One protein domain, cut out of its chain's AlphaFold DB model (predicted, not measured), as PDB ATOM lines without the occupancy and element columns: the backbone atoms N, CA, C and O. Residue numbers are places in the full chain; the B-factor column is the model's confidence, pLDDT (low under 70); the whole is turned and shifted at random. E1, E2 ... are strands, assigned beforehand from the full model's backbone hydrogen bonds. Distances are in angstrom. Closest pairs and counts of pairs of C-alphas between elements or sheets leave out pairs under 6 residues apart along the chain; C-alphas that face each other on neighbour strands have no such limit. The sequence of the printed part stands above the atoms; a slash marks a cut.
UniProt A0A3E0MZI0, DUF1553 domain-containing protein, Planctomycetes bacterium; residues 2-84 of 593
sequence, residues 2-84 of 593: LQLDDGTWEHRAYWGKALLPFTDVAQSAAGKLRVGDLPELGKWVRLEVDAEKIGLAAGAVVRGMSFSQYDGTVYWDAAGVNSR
ATOM      1  N   LEU A   2     112.220 135.762 100.495       90.44
ATOM      2  CA  LEU A   2     110.972 136.413 100.875       90.44
ATOM      3  C   LEU A   2     110.021 135.353 101.443       90.44
ATOM      4  O   LEU A   2     109.918 134.268 100.870       90.44
ATOM      5  N   GLN A   3     109.344 135.666 102.544       89.00
ATOM      6  CA  GLN A   3     108.304 134.830 103.145       89.00
ATOM      7  C   GLN A   3     107.058 135.672 103.426       89.00
ATOM      8  O   GLN A   3     107.188 136.800 103.906       89.00
ATOM      9  N   LEU A   4     105.877 135.118 103.161       88.94
ATOM     10  CA  LEU A   4     104.580 135.729 103.459       88.94
ATOM     11  C   LEU A   4     103.797 134.853 104.447       88.94
ATOM     12  O   LEU A   4     103.895 133.627 104.393       88.94
ATOM     13  N   ASP A   5     103.039 135.503 105.330       87.69
ATOM     14  CA  ASP A   5     102.164 134.868 106.321       87.69
ATOM     15  C   ASP A   5     100.699 135.171 106.004       87.69
ATOM     16  O   ASP A   5     100.315 136.340 105.978       87.69
ATOM     17  N   ASP A   6      99.889 134.136 105.779       85.88
ATOM     18  CA  ASP A   6      98.426 134.219 105.627       85.88
ATOM     19  C   ASP A   6      97.655 133.549 106.788       85.88
ATOM     20  O   ASP A   6      96.448 133.308 106.716       85.88
ATOM     21  N   GLY A   7      98.357 133.251 107.885       84.12
ATOM     22  CA  GLY A   7      98.008 132.232 108.874       84.12
ATOM     23  C   GLY A   7      99.055 131.114 108.957       84.12
ATOM     24  O   GLY A   7      99.148 130.453 109.994       84.12
ATOM     25  N   THR A   8      99.869 130.928 107.909       82.44
ATOM     26  CA  THR A   8     101.065 130.069 107.910       82.44
ATOM     27  C   THR A   8     102.248 130.735 107.193       82.44
ATOM     28  O   THR A   8     102.051 131.510 106.266       82.44
ATOM     29  N   TRP A   9     103.494 130.398 107.560       85.00
ATOM     30  CA  TRP A   9     104.718 130.912 106.907       85.00
ATOM     31  C   TRP A   9     105.172 130.081 105.697       85.00
ATOM     32  O   TRP A   9     106.350 130.102 105.331       85.00
ATOM     33  N   GLU A  10     104.286 129.288 105.094       84.19
ATOM     34  CA  GLU A  10     104.676 128.338 104.048       84.19
ATOM     35  C   GLU A  10     104.800 128.961 102.650       84.19
ATOM     36  O   GLU A  10     105.212 128.256 101.738       84.19
ATOM     37  N   HIS A  11     104.570 130.268 102.485       87.94
ATOM     38  CA  HIS A  11     104.676 130.984 101.206       87.94
ATOM     39  C   HIS A  11     106.043 131.662 101.055       87.94
ATOM     40  O   HIS A  11     106.264 132.780 101.522       87.94
ATOM     41  N   ARG A  12     106.993 130.978 100.418       88.75
ATOM     42  CA  ARG A  12     108.418 131.324 100.383       88.75
ATOM     43  C   ARG A  12     108.972 131.380  98.960       88.75
ATOM     44  O   ARG A  12     108.820 130.452  98.168       88.75
ATOM     45  N   ALA A  13     109.723 132.439  98.678       90.81
ATOM     46  CA  ALA A  13     110.479 132.627  97.443       90.81
ATOM     47  C   ALA A  13     111.951 132.926  97.749       90.81
ATOM     48  O   ALA A  13     112.255 133.738  98.625       90.81
ATOM     49  N   TYR A  14     112.893 132.311  97.038       90.19
ATOM     50  CA  TYR A  14     114.317 132.574  97.260       90.19
ATOM     51  C   TYR A  14     115.135 132.698  95.975       90.19
ATOM     52  O   TYR A  14     114.793 132.157  94.924       90.19
ATOM     53  N   TRP A  15     116.251 133.415  96.110       90.94
ATOM     54  CA  TRP A  15     117.233 133.683  95.068       90.94
ATOM     55  C   TRP A  15     118.601 133.189  95.536       90.94
ATOM     56  O   TRP A  15     118.942 133.337  96.711       90.94
ATOM     57  N   GLY A  16     119.368 132.583  94.632       88.25
ATOM     58  CA  GLY A  16     120.669 131.988  94.926       88.25
ATOM     59  C   GLY A  16     120.624 130.496  95.262       88.25
ATOM     60  O   GLY A  16     119.786 129.738  94.759       88.25
ATOM     61  N   LYS A  17     121.594 130.060  96.073       85.50
ATOM     62  CA  LYS A  17     121.703 128.682  96.571       85.50
ATOM     63  C   LYS A  17     120.770 128.475  97.772       85.50
ATOM     64  O   LYS A  17     120.546 129.398  98.551       85.50
ATOM     65  N   ALA A  18     120.248 127.260  97.928       84.19
ATOM     66  CA  ALA A  18     119.394 126.868  99.050       84.19
ATOM     67  C   ALA A  18     120.235 126.659 100.325       84.19
ATOM     68  O   ALA A  18     120.628 125.543 100.640       84.19
ATOM     69  N   LEU A  19     120.596 127.754 101.000       84.31
ATOM     70  CA  LEU A  19     121.453 127.738 102.198       84.31
ATOM     71  C   LEU A  19     120.697 128.080 103.488       84.31
ATOM     72  O   LEU A  19     121.221 127.912 104.584       84.31
ATOM     73  N   LEU A  20     119.464 128.576 103.369       81.50
ATOM     74  CA  LEU A  20     118.631 128.912 104.520       81.50
ATOM     75  C   LEU A  20     117.899 127.665 105.034       81.50
ATOM     76  O   LEU A  20     117.461 126.841 104.219       81.50
ATOM     77  N   PRO A  21     117.671 127.553 106.357       67.25
ATOM     78  CA  PRO A  21     116.712 126.593 106.885       67.25
ATOM     79  C   PRO A  21     115.390 126.739 106.122       67.25
ATOM     80  O   PRO A  21     115.005 127.850 105.754       67.25
ATOM     81  N   PHE A  22     114.711 125.623 105.855       69.75
ATOM     82  CA  PHE A  22     113.443 125.583 105.107       69.75
ATOM     83  C   PHE A  22     113.548 125.787 103.579       69.75
ATOM     84  O   PHE A  22     112.508 125.886 102.929       69.75
ATOM     85  N   THR A  23     114.756 125.772 102.992       63.59
ATOM     86  CA  THR A  23     114.971 125.753 101.521       63.59
ATOM     87  C   THR A  23     115.379 124.384 100.942       63.59
ATOM     88  O   THR A  23     115.478 124.255  99.726       63.59
ATOM     89  N   ASP A  24     115.564 123.358 101.789       56.28
ATOM     90  CA  ASP A  24     116.166 122.050 101.447       56.28
ATOM     91  C   ASP A  24     115.164 120.873 101.432       56.28
ATOM     92  O   ASP A  24     115.406 119.792 101.959       56.28
ATOM     93  N   VAL A  25     113.973 121.079 100.869       53.66
ATOM     94  CA  VAL A  25     113.006 119.988 100.654       53.66
ATOM     95  C   VAL A  25     112.656 119.977  99.175       53.66
ATOM     96  O   VAL A  25     112.505 121.048  98.593       53.66
ATOM     97  N   ALA A  26     112.594 118.779  98.577       53.44
ATOM     98  CA  ALA A  26     112.370 118.515  97.153       53.44
ATOM     99  C   ALA A  26     111.574 119.628  96.443       53.44
ATOM    100  O   ALA A  26     110.506 120.003  96.918       53.44
ATOM    101  N   GLN A  27     112.100 120.118  95.309       50.69
ATOM    102  CA  GLN A  27     111.713 121.311  94.522       50.69
ATOM    103  C   GLN A  27     110.230 121.431  94.061       50.69
ATOM    104  O   GLN A  27     109.942 122.117  93.087       50.69
ATOM    105  N   SER A  28     109.267 120.779  94.711       48.88
ATOM    106  CA  SER A  28     107.853 120.757  94.317       48.88
ATOM    107  C   SER A  28     106.845 120.731  95.476       48.88
ATOM    108  O   SER A  28     105.654 120.560  95.228       48.88
ATOM    109  N   ALA A  29     107.255 120.936  96.733       55.03
ATOM    110  CA  ALA A  29     106.277 121.176  97.797       55.03
ATOM    111  C   ALA A  29     105.676 122.585  97.621       55.03
ATOM    112  O   ALA A  29     106.404 123.580  97.690       55.03
ATOM    113  N   ALA A  30     104.367 122.662  97.352       55.53
ATOM    114  CA  ALA A  30     103.630 123.915  97.196       55.53
ATOM    115  C   ALA A  30     103.993 124.890  98.328       55.53
ATOM    116  O   ALA A  30     103.901 124.535  99.501       55.53
ATOM    117  N   GLY A  31     104.470 126.082  97.960       62.22
ATOM    118  CA  GLY A  31     104.902 127.097  98.919       62.22
ATOM    119  C   GLY A  31     106.388 127.452  98.906       62.22
ATOM    120  O   GLY A  31     106.748 128.487  99.439       62.22
ATOM    121  N   LYS A  32     107.291 126.679  98.287       75.94
ATOM    122  CA  LYS A  32     108.745 126.966  98.356       75.94
ATOM    123  C   LYS A  32     109.363 127.048  96.966       75.94
ATOM    124  O   LYS A  32     109.702 126.030  96.373       75.94
ATOM    125  N   LEU A  33     109.523 128.265  96.447       84.88
ATOM    126  CA  LEU A  33     109.959 128.497  95.070       84.88
ATOM    127  C   LEU A  33     111.375 129.082  94.986       84.88
ATOM    128  O   LEU A  33     111.648 130.165  95.509       84.88
ATOM    129  N   ARG A  34     112.255 128.414  94.231       88.12
ATOM    130  CA  ARG A  34     113.481 129.043  93.726       88.12
ATOM    131  C   ARG A  34     113.138 129.913  92.524       88.12
ATOM    132  O   ARG A  34     112.734 129.387  91.490       88.12
ATOM    133  N   VAL A  35     113.338 131.220  92.642       88.38
ATOM    134  CA  VAL A  35     112.994 132.177  91.581       88.38
ATOM    135  C   VAL A  35     114.164 132.408  90.623       88.38
ATOM    136  O   VAL A  35     113.954 132.510  89.419       88.38
ATOM    137  N   GLY A  36     115.402 132.452  91.122       88.44
ATOM    138  CA  GLY A  36     116.570 132.710  90.274       88.44
ATOM    139  C   GLY A  36     117.894 132.767  91.031       88.44
ATOM    140  O   GLY A  36     117.983 132.333  92.181       88.44
ATOM    141  N   ASP A  37     118.929 133.286  90.372       90.88
ATOM    142  CA  ASP A  37     120.244 133.540  90.972       90.88
ATOM    143  C   ASP A  37     120.253 134.830  91.809       90.88
ATOM    144  O   ASP A  37     119.284 135.591  91.809       90.88
ATOM    145  N   LEU A  38     121.328 135.053  92.576       89.88
ATOM    146  CA  LEU A  38     121.484 136.290  93.344       89.88
ATOM    147  C   LEU A  38     121.683 137.490  92.402       89.88
ATOM    148  O   LEU A  38     122.373 137.346  91.391       89.88
ATOM    149  N   PRO A  39     121.131 138.668  92.743       88.75
ATOM    150  CA  PRO A  39     121.403 139.912  92.031       88.75
ATOM    151  C   PRO A  39     122.893 140.245  91.918       88.75
ATOM    152  O   PRO A  39     123.694 139.879  92.780       88.75
ATOM    153  N   GLU A  40     123.251 141.004  90.881       87.94
ATOM    154  CA  GLU A  40     124.597 141.562  90.743       87.94
ATOM    155  C   GLU A  40     124.939 142.491  91.919       87.94
ATOM    156  O   GLU A  40     124.129 143.319  92.343       87.94
ATOM    157  N   LEU A  41     126.167 142.380  92.428       90.81
ATOM    158  CA  LEU A  41     126.644 143.193  93.546       90.81
ATOM    159  C   LEU A  41     126.688 144.685  93.179       90.81
ATOM    160  O   LEU A  41     127.133 145.062  92.097       90.81
ATOM    161  N   GLY A  42     126.265 145.538  94.116       89.06
ATOM    162  CA  GLY A  42     126.330 146.998  93.983       89.06
ATOM    163  C   GLY A  42     125.206 147.636  93.160       89.06
ATOM    164  O   GLY A  42     125.249 148.844  92.934       89.06
ATOM    165  N   LYS A  43     124.199 146.867  92.725       90.75
ATOM    166  CA  LYS A  43     123.027 147.380  92.000       90.75
ATOM    167  C   LYS A  43     121.740 147.138  92.781       90.75
ATOM    168  O   LYS A  43     121.553 146.077  93.372       90.75
ATOM    169  N   TRP A  44     120.821 148.099  92.717       88.44
ATOM    170  CA  TRP A  44     119.436 147.881  93.128       88.44
ATOM    171  C   TRP A  44     118.729 147.038  92.071       88.44
ATOM    172  O   TRP A  44     118.657 147.422  90.904       88.44
ATOM    173  N   VAL A  45     118.219 145.879  92.482       89.38
ATOM    174  CA  VAL A  45     117.498 144.958  91.601       89.38
ATOM    175  C   VAL A  45     116.144 144.658  92.218       89.38
ATOM    176  O   VAL A  45     116.049 144.250  93.374       89.38
ATOM    177  N   ARG A  46     115.087 144.853  91.426       89.12
ATOM    178  CA  ARG A  46     113.724 144.527  91.834       89.12
ATOM    179  C   ARG A  46     113.530 143.014  91.794       89.12
ATOM    180  O   ARG A  46     113.703 142.393  90.749       89.12
ATOM    181  N   LEU A  47     113.158 142.438  92.933       89.69
ATOM    182  CA  LEU A  47     112.829 141.022  93.064       89.69
ATOM    183  C   LEU A  47     111.312 140.854  93.077       89.69
ATOM    184  O   LEU A  47     110.628 141.498  93.870       89.69
ATOM    185  N   GLU A  48     110.790 139.987  92.212       89.94
ATOM    186  CA  GLU A  48     109.353 139.739  92.088       89.94
ATOM    187  C   GLU A  48     109.055 138.245  92.056       89.94
ATOM    188  O   GLU A  48     109.814 137.449  91.500       89.94
ATOM    189  N   VAL A  49     107.929 137.871  92.656       88.00
ATOM    190  CA  VAL A  49     107.403 136.513  92.622       88.00
ATOM    191  C   VAL A  49     105.886 136.560  92.502       88.00
ATOM    192  O   VAL A  49     105.229 137.409  93.099       88.00
ATOM    193  N   ASP A  50     105.347 135.644  91.710       85.94
ATOM    194  CA  ASP A  50     103.912 135.450  91.557       85.94
ATOM    195  C   ASP A  50     103.344 134.742  92.798       85.94
ATOM    196  O   ASP A  50     103.849 133.687  93.199       85.94
ATOM    197  N   ALA A  51     102.307 135.329  93.398       84.75
ATOM    198  CA  ALA A  51     101.671 134.838  94.617       84.75
ATOM    199  C   ALA A  51     101.137 133.403  94.453       84.75
ATOM    200  O   ALA A  51     101.322 132.573  95.345       84.75
ATOM    201  N   GLU A  52     100.579 133.067  93.285       82.62
ATOM    202  CA  GLU A  52     100.052 131.723  93.023       82.62
ATOM    203  C   GLU A  52     101.167 130.668  93.025       82.62
ATOM    204  O   GLU A  52     100.991 129.553  93.520       82.62
ATOM    205  N   LYS A  53     102.363 131.027  92.540       83.19
ATOM    206  CA  LYS A  53     103.500 130.096  92.448       83.19
ATOM    207  C   LYS A  53     104.131 129.774  93.800       83.19
ATOM    208  O   LYS A  53     104.825 128.766  93.922       83.19
ATOM    209  N   ILE A  54     103.881 130.603  94.808       85.62
ATOM    210  CA  ILE A  54     104.225 130.327  96.210       85.62
ATOM    211  C   ILE A  54     103.009 129.846  97.009       85.62
ATOM    212  O   ILE A  54     103.030 129.870  98.236       85.62
ATOM    213  N   GLY A  55     101.954 129.385  96.331       82.25
ATOM    214  CA  GLY A  55     100.792 128.753  96.951       82.25
ATOM    215  C   GLY A  55      99.873 129.703  97.717       82.25
ATOM    216  O   GLY A  55      99.060 129.227  98.500       82.25
ATOM    217  N   LEU A  56     100.000 131.019  97.526       84.62
ATOM    218  CA  LEU A  56      99.131 132.005  98.165       84.62
ATOM    219  C   LEU A  56      97.867 132.192  97.310       84.62
ATOM    220  O   LEU A  56      97.948 132.636  96.164       84.62
ATOM    221  N   ALA A  57      96.702 131.827  97.849       81.81
ATOM    222  CA  ALA A  57      95.438 131.862  97.113       81.81
ATOM    223  C   ALA A  57      94.891 133.291  96.927       81.81
ATOM    224  O   ALA A  57      95.096 134.177  97.761       81.81
ATOM    225  N   ALA A  58      94.124 133.514  95.854       79.06
ATOM    226  CA  ALA A  58      93.424 134.779  95.638       79.06
ATOM    227  C   ALA A  58      92.452 135.078  96.796       79.06
ATOM    228  O   ALA A  58      91.633 134.237  97.168       79.06
ATOM    229  N   GLY A  59      92.543 136.286  97.364       74.19
ATOM    230  CA  GLY A  59      91.760 136.699  98.535       74.19
ATOM    231  C   GLY A  59      92.382 136.339  99.892       74.19
ATOM    232  O   GLY A  59      91.797 136.679 100.920       74.19
ATOM    233  N   ALA A  60      93.555 135.695  99.922       80.62
ATOM    234  CA  ALA A  60      94.289 135.452 101.162       80.62
ATOM    235  C   ALA A  60      94.690 136.772 101.845       80.62
ATOM    236  O   ALA A  60      95.142 137.724 101.203       80.62
ATOM    237  N   VAL A  61      94.530 136.827 103.169       82.75
ATOM    238  CA  VAL A  61      94.891 137.999 103.976       82.75
ATOM    239  C   VAL A  61      96.328 137.840 104.448       82.75
ATOM    240  O   VAL A  61      96.580 137.089 105.387       82.75
ATOM    241  N   VAL A  62      97.256 138.569 103.830       85.88
ATOM    242  CA  VAL A  62      98.661 138.586 104.254       85.88
ATOM    243  C   VAL A  62      98.801 139.415 105.530       85.88
ATOM    244  O   VAL A  62      98.521 140.612 105.544       85.88
ATOM    245  N   ARG A  63      99.231 138.771 106.612       86.88
ATOM    246  CA  ARG A  63      99.379 139.346 107.957       86.88
ATOM    247  C   ARG A  63     100.825 139.663 108.313       86.88
ATOM    248  O   ARG A  63     101.071 140.418 109.250       86.88
ATOM    249  N   GLY A  64     101.775 139.100 107.576       87.44
ATOM    250  CA  GLY A  64     103.196 139.278 107.832       87.44
ATOM    251  C   GLY A  64     104.039 139.070 106.584       87.44
ATOM    252  O   GLY A  64     103.677 138.321 105.678       87.44
ATOM    253  N   MET A  65     105.184 139.746 106.551       91.25
ATOM    254  CA  MET A  65     106.197 139.602 105.512       91.25
ATOM    255  C   MET A  65     107.576 139.580 106.166       91.25
ATOM    256  O   MET A  65     107.849 140.362 107.076       91.25
ATOM    257  N   SER A  66     108.438 138.675 105.712       88.81
ATOM    258  CA  SER A  66     109.773 138.472 106.273       88.81
ATOM    259  C   SER A  66     110.823 138.333 105.173       88.81
ATOM    260  O   SER A  66     110.604 137.666 104.159       88.81
ATOM    261  N   PHE A  67     111.983 138.949 105.404       90.44
ATOM    262  CA  PHE A  67     113.172 138.832 104.568       90.44
ATOM    263  C   PHE A  67     114.243 138.075 105.339       90.44
ATOM    264  O   PHE A  67     114.615 138.445 106.450       90.44
ATOM    265  N   SER A  68     114.750 137.001 104.749       88.50
ATOM    266  CA  SER A  68     115.816 136.193 105.342       88.50
ATOM    267  C   SER A  68     117.012 136.143 104.402       88.50
ATOM    268  O   SER A  68     116.856 135.879 103.204       88.50
ATOM    269  N   GLN A  69     118.204 136.376 104.942       90.50
ATOM    270  CA  GLN A  69     119.473 136.304 104.218       90.50
ATOM    271  C   GLN A  69     120.391 135.264 104.862       90.50
ATOM    272  O   GLN A  69     120.318 135.039 106.069       90.50
ATOM    273  N   TYR A  70     121.241 134.638 104.051       88.62
ATOM    274  CA  TYR A  70     122.298 133.748 104.520       88.62
ATOM    275  C   TYR A  70     123.640 134.409 104.235       88.62
ATOM    276  O   TYR A  70     124.013 134.518 103.067       88.62
ATOM    277  N   ASP A  71     124.329 134.805 105.305       86.62
ATOM    278  CA  ASP A  71     125.650 135.444 105.277       86.62
ATOM    279  C   ASP A  71     125.711 136.760 104.459       86.62
ATOM    280  O   ASP A  71     124.768 137.146 103.762       86.62
ATOM    281  N   GLY A  72     126.816 137.495 104.587       87.06
ATOM    282  CA  GLY A  72     127.049 138.762 103.892       87.06
ATOM    283  C   GLY A  72     126.123 139.912 104.311       87.06
ATOM    284  O   GLY A  72     125.365 139.827 105.280       87.06
ATOM    285  N   THR A  73     126.197 141.016 103.562       88.06
ATOM    286  CA  THR A  73     125.400 142.232 103.793       88.06
ATOM    287  C   THR A  73     124.449 142.460 102.623       88.06
ATOM    288  O   THR A  73     124.893 142.574 101.481       88.06
ATOM    289  N   VAL A  74     123.151 142.568 102.913       88.00
ATOM    290  CA  VAL A  74     122.101 142.899 101.942       88.00
ATOM    291  C   VAL A  74     121.345 144.123 102.445       88.00
ATOM    292  O   VAL A  74     121.014 144.209 103.626       88.00
ATOM    293  N   TYR A  75     121.065 145.057 101.540       88.81
ATOM    294  CA  TYR A  75     120.183 146.188 101.802       88.81
ATOM    295  C   TYR A  75     118.835 145.929 101.135       88.81
ATOM    296  O   TYR A  75     118.779 145.499  99.983       88.81
ATOM    297  N   TRP A  76     117.760 146.185 101.873       87.75
ATOM    298  CA  TRP A  76     116.388 146.087 101.387       87.75
ATOM    299  C   TRP A  76     115.813 147.495 101.265       87.75
ATOM    300  O   TRP A  76     116.066 148.339 102.124       87.75
ATOM    301  N   ASP A  77     115.054 147.727 100.203       87.94
ATOM    302  CA  ASP A  77     114.306 148.964  99.970       87.94
ATOM    303  C   ASP A  77     112.800 148.638  99.954       87.94
ATOM    304  O   ASP A  77     112.390 147.579 100.441       87.94
ATOM    305  N   ALA A  78     111.975 149.535  99.417       86.44
ATOM    306  CA  ALA A  78     110.529 149.412  99.334       86.44
ATOM    307  C   ALA A  78     110.062 147.993  98.964       86.44
ATOM    308  O   ALA A  78     110.425 147.428  97.929       86.44
ATOM    309  N   ALA A  79     109.194 147.447  99.811       87.81
ATOM    310  CA  ALA A  79     108.569 146.154  99.620       87.81
ATOM    311  C   ALA A  79     107.057 146.265  99.798       87.81
ATOM    312  O   ALA A  79     106.568 147.020 100.637       87.81
ATOM    313  N   GLY A  80     106.312 145.485  99.024       82.56
ATOM    314  CA  GLY A  80     104.860 145.478  99.090       82.56
ATOM    315  C   GLY A  80     104.250 144.405  98.206       82.56
ATOM    316  O   GLY A  80     104.936 143.746  97.425       82.56
ATOM    317  N   VAL A  81     102.938 144.248  98.333       77.94
ATOM    318  CA  VAL A  81     102.134 143.363  97.490       77.94
ATOM    319  C   VAL A  81     101.394 144.224  96.477       77.94
ATOM    320  O   VAL A  81     100.710 145.175  96.850       77.94
ATOM    321  N   ASN A  82     101.506 143.887  95.195       70.88
ATOM    322  CA  ASN A  82     100.658 144.476  94.166       70.88
ATOM    323  C   ASN A  82      99.448 143.560  93.962       70.88
ATOM    324  O   ASN A  82      99.548 142.540  93.285       70.88
ATOM    325  N   SER A  83      98.324 143.897  94.595       63.44
ATOM    326  CA  SER A  83      97.051 143.211  94.369       63.44
ATOM    327  C   SER A  83      96.136 144.098  93.527       63.44
ATOM    328  O   SER A  83      96.053 145.308  93.735       63.44
ATOM    329  N   ARG A  84      95.452 143.502  92.549       56.09
ATOM    330  CA  ARG A  84      94.360 144.157  91.825       56.09
ATOM    331  C   ARG A  84      93.074 143.412  92.137       56.09
ATOM    332  O   ARG A  84      92.815 142.364  91.554       56.09
TER     333      ARG A  84
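What this domain is: This is residues 2 to 84 of the 593 residues of the protein "DUF1553 domain-containing protein" of Planctomycetes bacterium (UniProt A0A3E0MZI0). With little regular structure, the domain is a small twisted sheet of four short strands, wrapped in long loops. The loops are three long stretches with no named element: residues 16 to 31 between E2 and E3, residues 37 to 63 between E3 and E4, and residues 68 to 84 after E4. The 83 printed residues hold E1, E2, E3 and E4 along the chain, 18 residues in all, and no named helix; the all-strand sheet is mixed, in the order E3 E2 E1 E4. It is compact, with a radius of gyration of the C-alphas of 12.9 A and spans of 36 by 30 by 17 A.

How they stand to each other: E1, residues 2 to 5, and E2, residues 11 to 15, form an antiparallel hairpin, with N 2 and O 13 2.8 A apart. E3, residues 32 to 36, is parallel to E2, with N 33 and O 12 at 2.9 A. E4, residues 64 to 67, is antiparallel to E1, with N 3 and O 66 at 2.9 A. E3 and E4 are edge strands.

Where its parts are: E1 begins at C-alpha 2 (110.972, 136.413, 100.875) and spans 10.5 A, E2 14.2 A, E3 12.6 A and E4 10.5 A, ending at C-alpha 67 (113.172, 138.832, 104.568).

The domain as a whole: The printed part has no cut. The links E2 to E3 and E3 to E4 are long. Residues 21 to 31 and 83 to 84 have pLDDT under 70.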